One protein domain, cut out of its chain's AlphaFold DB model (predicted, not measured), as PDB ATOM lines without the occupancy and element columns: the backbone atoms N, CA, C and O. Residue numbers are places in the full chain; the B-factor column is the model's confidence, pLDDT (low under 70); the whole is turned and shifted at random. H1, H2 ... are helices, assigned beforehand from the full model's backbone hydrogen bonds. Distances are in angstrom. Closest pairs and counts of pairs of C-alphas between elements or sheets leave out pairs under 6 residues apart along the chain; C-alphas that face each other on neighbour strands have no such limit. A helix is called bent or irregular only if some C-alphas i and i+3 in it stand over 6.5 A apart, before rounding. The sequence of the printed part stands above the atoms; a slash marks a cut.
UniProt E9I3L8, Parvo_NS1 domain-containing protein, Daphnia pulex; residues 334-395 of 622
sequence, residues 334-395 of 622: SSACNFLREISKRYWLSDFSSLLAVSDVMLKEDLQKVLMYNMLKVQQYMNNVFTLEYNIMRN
ATOM      1  N   SER A 334       0.063  20.242  27.653       94.69
ATOM      2  CA  SER A 334      -0.412  19.416  28.771       94.69
ATOM      3  C   SER A 334      -1.939  19.462  28.892       94.69
ATOM      4  O   SER A 334      -2.580  18.416  28.941       94.69
ATOM      5  N   SER A 335      -2.533  20.658  28.821       94.94
ATOM      6  CA  SER A 335      -3.992  20.831  28.826       94.94
ATOM      7  C   SER A 335      -4.651  20.128  27.637       94.94
ATOM      8  O   SER A 335      -5.691  19.498  27.803       94.94
ATOM      9  N   ALA A 336      -4.034  20.185  26.450       95.62
ATOM     10  CA  ALA A 336      -4.527  19.493  25.260       95.62
ATOM     11  C   ALA A 336      -4.488  17.972  25.429       95.62
ATOM     12  O   ALA A 336      -5.468  17.299  25.130       95.62
ATOM     13  N   CYS A 337      -3.382  17.437  25.945       96.75
ATOM     14  CA  CYS A 337      -3.228  16.008  26.202       96.75
ATOM     15  C   CYS A 337      -4.237  15.497  27.241       96.75
ATOM     16  O   CYS A 337      -4.854  14.458  27.025       96.75
ATOM     17  N   ASN A 338      -4.454  16.242  28.328       95.75
ATOM     18  CA  ASN A 338      -5.451  15.891  29.341       95.75
ATOM     19  C   ASN A 338      -6.868  15.917  28.760       95.75
ATOM     20  O   ASN A 338      -7.608  14.955  28.929       95.75
ATOM     21  N   PHE A 339      -7.222  16.968  28.014       95.81
ATOM     22  CA  PHE A 339      -8.522  17.052  27.346       95.81
ATOM     23  C   PHE A 339      -8.748  15.865  26.398       95.81
ATOM     24  O   PHE A 339      -9.765  15.187  26.478       95.81
ATOM     25  N   LEU A 340      -7.768  15.572  25.540       96.81
ATOM     26  CA  LEU A 340      -7.816  14.458  24.593       96.81
ATOM     27  C   LEU A 340      -7.949  13.098  25.288       96.81
ATOM     28  O   LEU A 340      -8.690  12.244  24.806       96.81
ATOM     29  N   ARG A 341      -7.282  12.909  26.428       95.75
ATOM     30  CA  ARG A 341      -7.406  11.701  27.251       95.75
ATOM     31  C   ARG A 341      -8.803  11.540  27.851       95.75
ATOM     32  O   ARG A 341      -9.332  10.434  27.873       95.75
ATOM     33  N   GLU A 342      -9.415  12.615  28.331       94.19
ATOM     34  CA  GLU A 342     -10.777  12.535  28.869       94.19
ATOM     35  C   GLU A 342     -11.801  12.244  27.764       94.19
ATOM     36  O   GLU A 342     -12.671  11.390  27.934       94.19
ATOM     37  N   ILE A 343     -11.636  12.847  26.580       94.69
ATOM     38  CA  ILE A 343     -12.451  12.504  25.408       94.69
ATOM     39  C   ILE A 343     -12.239  11.039  24.997       94.69
ATOM     40  O   ILE A 343     -13.218  10.335  24.747       94.69
ATOM     41  N   SER A 344     -11.001  10.534  24.959       95.12
ATOM     42  CA  SER A 344     -10.759   9.143  24.558       95.12
ATOM     43  C   SER A 344     -11.417   8.141  25.503       95.12
ATOM     44  O   SER A 344     -11.973   7.153  25.029       95.12
ATOM     45  N   LYS A 345     -11.435   8.412  26.814       93.00
ATOM     46  CA  LYS A 345     -12.174   7.592  27.787       93.00
ATOM     47  C   LYS A 345     -13.682   7.680  27.573       93.00
ATOM     48  O   LYS A 345     -14.339   6.647  27.487       93.00
ATOM     49  N   ARG A 346     -14.226   8.894  27.436       91.19
ATOM     50  CA  ARG A 346     -15.670   9.123  27.263       91.19
ATOM     51  C   ARG A 346     -16.230   8.412  26.030       91.19
ATOM     52  O   ARG A 346     -17.312   7.829  26.091       91.19
ATOM     53  N   TYR A 347     -15.492   8.445  24.923       93.00
ATOM     54  CA  TYR A 347     -15.891   7.834  23.652       93.00
ATOM     55  C   TYR A 347     -15.309   6.428  23.429       93.00
ATOM     56  O   TYR A 347     -15.563   5.830  22.387       93.00
ATOM     57  N   TRP A 348     -14.574   5.879  24.402       94.38
ATOM     58  CA  TRP A 348     -13.978   4.535  24.356       94.38
ATOM     59  C   TRP A 348     -13.060   4.281  23.151       94.38
ATOM     60  O   TRP A 348     -13.178   3.279  22.443       94.38
ATOM     61  N   LEU A 349     -12.148   5.216  22.897       94.38
ATOM     62  CA  LEU A 349     -11.290   5.222  21.714       94.38
ATOM     63  C   LEU A 349      -9.901   4.658  22.017       94.38
ATOM     64  O   LEU A 349      -9.286   5.010  23.022       94.38
ATOM     65  N   SER A 350      -9.386   3.837  21.101       92.94
ATOM     66  CA  SER A 350      -8.100   3.138  21.239       92.94
ATOM     67  C   SER A 350      -6.963   3.729  20.402       92.94
ATOM     68  O   SER A 350      -5.842   3.220  20.439       92.94
ATOM     69  N   ASP A 351      -7.236   4.745  19.581       94.19
ATOM     70  CA  ASP A 351      -6.234   5.333  18.701       94.19
ATOM     71  C   ASP A 351      -6.424   6.836  18.482       94.19
ATOM     72  O   ASP A 351      -7.513   7.409  18.573       94.19
ATOM     73  N   PHE A 352      -5.304   7.481  18.166       95.06
ATOM     74  CA  PHE A 352      -5.241   8.927  18.014       95.06
ATOM     75  C   PHE A 352      -6.013   9.429  16.788       95.06
ATOM     76  O   PHE A 352      -6.506  10.551  16.798       95.06
ATOM     77  N   SER A 353      -6.130   8.623  15.728       94.69
ATOM     78  CA  SER A 353      -6.822   9.035  14.507       94.69
ATOM     79  C   SER A 353      -8.330   9.101  14.723       94.69
ATOM     80  O   SER A 353      -8.937  10.109  14.367       94.69
ATOM     81  N   SER A 354      -8.923   8.094  15.367       93.06
ATOM     82  CA  SER A 354     -10.330   8.129  15.772       93.06
ATOM     83  C   SER A 354     -10.620   9.248  16.765       93.06
ATOM     84  O   SER A 354     -11.662   9.888  16.664       93.06
ATOM     85  N   LEU A 355      -9.687   9.548  17.673       94.44
ATOM     86  CA  LEU A 355      -9.833  10.657  18.614       94.44
ATOM     87  C   LEU A 355      -9.930  12.023  17.923       94.44
ATOM     88  O   LEU A 355     -10.752  12.850  18.307       94.44
ATOM     89  N   LEU A 356      -9.126  12.260  16.885       94.50
ATOM     90  CA  LEU A 356      -9.176  13.512  16.123       94.50
ATOM     91  C   LEU A 356     -10.463  13.680  15.301       94.50
ATOM     92  O   LEU A 356     -10.784  14.806  14.931       94.50
ATOM     93  N   ALA A 357     -11.178  12.590  15.017       93.62
ATOM     94  CA  ALA A 357     -12.429  12.604  14.262       93.62
ATOM     95  C   ALA A 357     -13.668  12.893  15.131       93.62
ATOM     96  O   ALA A 357     -14.771  13.001  14.602       93.62
ATOM     97  N   VAL A 358     -13.513  13.005  16.455       92.69
ATOM     98  CA  VAL A 358     -14.622  13.326  17.362       92.69
ATOM     99  C   VAL A 358     -15.001  14.801  17.221       92.69
ATOM    100  O   VAL A 358     -14.135  15.673  17.304       92.69
ATOM    101  N   SER A 359     -16.297  15.095  17.089       92.19
ATOM    102  CA  SER A 359     -16.822  16.464  16.957       92.19
ATOM    103  C   SER A 359     -16.340  17.399  18.076       92.19
ATOM    104  O   SER A 359     -15.871  18.498  17.783       92.19
ATOM    105  N   ASP A 360     -16.341  16.940  19.333       91.81
ATOM    106  CA  ASP A 360     -15.832  17.681  20.503       91.81
ATOM    107  C   ASP A 360     -14.361  18.114  20.354       91.81
ATOM    108  O   ASP A 360     -13.942  19.138  20.893       91.81
ATOM    109  N   VAL A 361     -13.561  17.331  19.625       93.81
ATOM    110  CA  VAL A 361     -12.154  17.637  19.333       93.81
ATOM    111  C   VAL A 361     -12.060  18.574  18.136       93.81
ATOM    112  O   VAL A 361     -11.343  19.574  18.196       93.81
ATOM    113  N   MET A 362     -12.794  18.279  17.062       92.00
ATOM    114  CA  MET A 362     -12.765  19.043  15.812       92.00
ATOM    115  C   MET A 362     -13.232  20.490  15.986       92.00
ATOM    116  O   MET A 362     -12.609  21.400  15.445       92.00
ATOM    117  N   LEU A 363     -14.299  20.707  16.756       92.44
ATOM    118  CA  LEU A 363     -14.929  22.019  16.920       92.44
ATOM    119  C   LEU A 363     -14.209  22.918  17.939       92.44
ATOM    120  O   LEU A 363     -14.487  24.112  18.017       92.44
ATOM    121  N   LYS A 364     -13.261  22.379  18.715       94.00
ATOM    122  CA  LYS A 364     -12.568  23.133  19.767       94.00
ATOM    123  C   LYS A 364     -11.384  23.924  19.204       94.00
ATOM    124  O   LYS A 364     -10.254  23.437  19.172       94.00
ATOM    125  N   GLU A 365     -11.633  25.169  18.794       94.31
ATOM    126  CA  GLU A 365     -10.649  26.028  18.110       94.31
ATOM    127  C   GLU A 365      -9.289  26.129  18.820       94.31
ATOM    128  O   GLU A 365      -8.239  26.012  18.183       94.31
ATOM    129  N   ASP A 366      -9.276  26.323  20.140       94.12
ATOM    130  CA  ASP A 366      -8.024  26.466  20.895       94.12
ATOM    131  C   ASP A 366      -7.200  25.172  20.909       94.12
ATOM    132  O   ASP A 366      -5.974  25.206  20.775       94.12
ATOM    133  N   LEU A 367      -7.867  24.015  20.957       94.62
ATOM    134  CA  LEU A 367      -7.206  22.721  20.812       94.62
ATOM    135  C   LEU A 367      -6.610  22.568  19.410       94.62
ATOM    136  O   LEU A 367      -5.465  22.131  19.285       94.62
ATOM    137  N   GLN A 368      -7.339  22.975  18.366       95.38
ATOM    138  CA  GLN A 368      -6.843  22.932  16.987       95.38
ATOM    139  C   GLN A 368      -5.584  23.790  16.809       95.38
ATOM    140  O   GLN A 368      -4.625  23.347  16.174       95.38
ATOM    141  N   LYS A 369      -5.520  24.970  17.443       93.25
ATOM    142  CA  LYS A 369      -4.302  25.797  17.469       93.25
ATOM    143  C   LYS A 369      -3.135  25.040  18.109       93.25
ATOM    144  O   LYS A 369      -2.065  24.958  17.509       93.25
ATOM    145  N   VAL A 370      -3.324  24.442  19.291       94.62
ATOM    146  CA  VAL A 370      -2.258  23.678  19.973       94.62
ATOM    147  C   VAL A 370      -1.796  22.487  19.131       94.62
ATOM    148  O   VAL A 370      -0.586  22.277  18.987       94.62
ATOM    149  N   LEU A 371      -2.736  21.739  18.547       94.00
ATOM    150  CA  LEU A 371      -2.463  20.599  17.676       94.00
ATOM    151  C   LEU A 371      -1.677  21.014  16.431       94.00
ATOM    152  O   LEU A 371      -0.695  20.358  16.098       94.00
ATOM    153  N   MET A 372      -2.026  22.130  15.788       94.88
ATOM    154  CA  MET A 372      -1.318  22.626  14.603       94.88
ATOM    155  C   MET A 372       0.177  22.866  14.872       94.88
ATOM    156  O   MET A 372       1.012  22.542  14.028       94.88
ATOM    157  N   TYR A 373       0.531  23.376  16.056       95.44
ATOM    158  CA  TYR A 373       1.930  23.627  16.426       95.44
ATOM    159  C   TYR A 373       2.639  22.419  17.064       95.44
ATOM    160  O   TYR A 373       3.866  22.344  17.011       95.44
ATOM    161  N   ASN A 374       1.907  21.475  17.674       95.94
ATOM    162  CA  ASN A 374       2.485  20.412  18.513       95.94
ATOM    163  C   ASN A 374       2.020  18.985  18.172       95.94
ATOM    164  O   ASN A 374       2.227  18.079  18.981       95.94
ATOM    165  N   MET A 375       1.441  18.756  16.987       95.06
ATOM    166  CA  MET A 375       0.803  17.487  16.603       95.06
ATOM    167  C   MET A 375       1.648  16.253  16.927       95.06
ATOM    168  O   MET A 375       1.161  15.324  17.559       95.06
ATOM    169  N   LEU A 376       2.929  16.248  16.545       95.12
ATOM    170  CA  LEU A 376       3.806  15.091  16.753       95.12
ATOM    171  C   LEU A 376       4.024  14.776  18.238       95.12
ATOM    172  O   LEU A 376       4.013  13.607  18.615       95.12
ATOM    173  N   LYS A 377       4.191  15.804  19.079       95.44
ATOM    174  CA  LYS A 377       4.375  15.628  20.528       95.44
ATOM    175  C   LYS A 377       3.097  15.102  21.175       95.44
ATOM    176  O   LYS A 377       3.154  14.156  21.951       95.44
ATOM    177  N   VAL A 378       1.951  15.686  20.816       95.88
ATOM    178  CA  VAL A 378       0.639  15.260  21.323       95.88
ATOM    179  C   VAL A 378       0.334  13.830  20.879       95.88
ATOM    180  O   VAL A 378      -0.045  13.003  21.697       95.88
ATOM    181  N   GLN A 379       0.582  13.499  19.611       96.88
ATOM    182  CA  GLN A 379       0.401  12.149  19.087       96.88
ATOM    183  C   GLN A 379       1.285  11.127  19.814       96.88
ATOM    184  O   GLN A 379       0.807  10.054  20.171       96.88
ATOM    185  N   GLN A 380       2.567  11.437  20.037       96.44
ATOM    186  CA  GLN A 380       3.472  10.561  20.790       96.44
ATOM    187  C   GLN A 380       2.975  10.341  22.220       96.44
ATOM    188  O   GLN A 380       2.922   9.200  22.670       96.44
ATOM    189  N   TYR A 381       2.560  11.412  22.902       96.75
ATOM    190  CA  TYR A 381       1.981  11.318  24.238       96.75
ATOM    191  C   TYR A 381       0.733  10.428  24.251       96.75
ATOM    192  O   TYR A 381       0.671   9.475  25.023       96.75
ATOM    193  N   MET A 382      -0.229  10.678  23.359       97.50
ATOM    194  CA  MET A 382      -1.474   9.908  23.311       97.50
ATOM    195  C   MET A 382      -1.233   8.439  22.961       97.50
ATOM    196  O   MET A 382      -1.827   7.565  23.578       97.50
ATOM    197  N   ASN A 383      -0.308   8.135  22.047       95.12
ATOM    198  CA  ASN A 383       0.063   6.748  21.753       95.12
ATOM    199  C   ASN A 383       0.660   6.032  22.978       95.12
ATOM    200  O   ASN A 383       0.392   4.846  23.181       95.12
ATOM    201  N   ASN A 384       1.437   6.737  23.807       95.25
ATOM    202  CA  ASN A 384       1.946   6.180  25.061       95.25
ATOM    203  C   ASN A 384       0.805   5.928  26.055       95.25
ATOM    204  O   ASN A 384       0.778   4.869  26.678       95.25
ATOM    205  N   VAL A 385      -0.160   6.851  26.158       95.19
ATOM    206  CA  VAL A 385      -1.369   6.670  26.980       95.19
ATOM    207  C   VAL A 385      -2.149   5.436  26.532       95.19
ATOM    208  O   VAL A 385      -2.382   4.555  27.353       95.19
ATOM    209  N   PHE A 386      -2.458   5.302  25.238       95.25
ATOM    210  CA  PHE A 386      -3.167   4.129  24.710       95.25
ATOM    211  C   PHE A 386      -2.406   2.823  24.947       95.25
ATOM    212  O   PHE A 386      -3.002   1.797  25.254       95.25
ATOM    213  N   THR A 387      -1.075   2.849  24.856       93.62
ATOM    214  CA  THR A 387      -0.249   1.667  25.137       93.62
ATOM    215  C   THR A 387      -0.328   1.262  26.612       93.62
ATOM    216  O   THR A 387      -0.461   0.077  26.923       93.62
ATOM    217  N   LEU A 388      -0.261   2.227  27.533       93.25
ATOM    218  CA  LEU A 388      -0.405   1.977  28.971       93.25
ATOM    219  C   LEU A 388      -1.807   1.461  29.306       93.25
ATOM    220  O   LEU A 388      -1.946   0.461  30.007       93.25
ATOM    221  N   GLU A 389      -2.836   2.101  28.758       92.38
ATOM    222  CA  GLU A 389      -4.232   1.718  28.952       92.38
ATOM    223  C   GLU A 389      -4.517   0.318  28.396       92.38
ATOM    224  O   GLU A 389      -5.121  -0.497  29.093       92.38
ATOM    225  N   TYR A 390      -4.005  -0.022  27.209       93.44
ATOM    226  CA  TYR A 390      -4.071  -1.381  26.667       93.44
ATOM    227  C   TYR A 390      -3.457  -2.415  27.619       93.44
ATOM    228  O   TYR A 390      -4.047  -3.470  27.853       93.44
ATOM    229  N   ASN A 391      -2.285  -2.127  28.196       91.25
ATOM    230  CA  ASN A 391      -1.611  -3.053  29.110       91.25
ATOM    231  C   ASN A 391      -2.395  -3.299  30.406       91.25
ATOM    232  O   ASN A 391      -2.300  -4.396  30.958       91.25
ATOM    233  N   ILE A 392      -3.170  -2.313  30.864       91.00
ATOM    234  CA  ILE A 392      -4.094  -2.455  31.995       91.00
ATOM    235  C   ILE A 392      -5.314  -3.275  31.556       91.00
ATOM    236  O   ILE A 392      -5.640  -4.294  32.160       91.00
ATOM    237  N   MET A 393      -5.952  -2.876  30.454       91.06
ATOM    238  CA  MET A 393      -7.199  -3.477  29.981       91.06
ATOM    239  C   MET A 393      -7.050  -4.903  29.465       91.06
ATOM    240  O   MET A 393      -8.001  -5.668  29.556       91.06
ATOM    241  N   ARG A 394      -5.902  -5.314  28.918       90.81
ATOM    242  CA  ARG A 394      -5.751  -6.651  28.305       90.81
ATOM    243  C   ARG A 394      -6.002  -7.816  29.270       90.81
ATOM    244  O   ARG A 394      -6.349  -8.894  28.803       90.81
ATOM    245  N   ASN A 395      -5.832  -7.591  30.576       89.38
ATOM    246  CA  ASN A 395      -5.952  -8.608  31.625       89.38
ATOM    247  C   ASN A 395      -7.208  -8.452  32.492       89.38
ATOM    248  O   ASN A 395      -7.433  -9.268  33.376       89.38
TER     249      ASN A 395
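This is residues 334 to 395 of the 622 residues of the protein "Parvo_NS1 domain-containing protein" of Daphnia pulex (UniProt E9I3L8). One long helix, H4, is sharply bent into an L, and H1, H2 and H3 fill the angle between its short arm H4a and its long arm H4b. H1 packs on H4b, and the short H2 and H3 sit on the other side of the angle from it. The 62 printed residues hold four named helices in the order H1, H2, H3, H4, and no named strand: the class is all helix. The whole is compact, radius of gyration of the C-alphas 11.3 A, yet elongated, spanning 37 by 21 by 17 A.

H1, residues 334 to 346, begins at C-alpha 334 (-0.412, 19.416, 28.771) and is 18.5 A long. H2, residues 352 to 356, measures 6.3 A, and H3, residues 359 to 362, 4.9 A. H4, residues 365 to 393, was assigned as one helix by its hydrogen bonds but is bent: C-alphas 373 and 376 are 8.7 A apart. Its arms are H4a, residues 365 to 373, 12.9 A, and H4b, residues 376 to 393, 25.3 A, ending at C-alpha 393 (-7.199, -3.477, 29.981).

H1 touches H4b with residues 336 to 341 alone, at a steep tilt of 40 degrees, the same way; the closest C-alphas, of Cys 337 and Val 378, are 6.3 A apart. H1 only just touches H2, with 3 pairs of C-alphas within 8 A, the closest those of Ser 344 and Leu 355 at 6.2 A. H4a and H4b are about perpendicular, 76 degrees. H3 and H4b are apart. Every O i to N i+4 pair is within hydrogen-bond range in H1, H2, H4a and H4b; H3 is too short for one.

The C-alphas farthest apart, of Glu 365 and Asn 395, are 37.5 A apart. The printed part has no cut, its three links are tight, and no printed residue is under 70 in pLDDT.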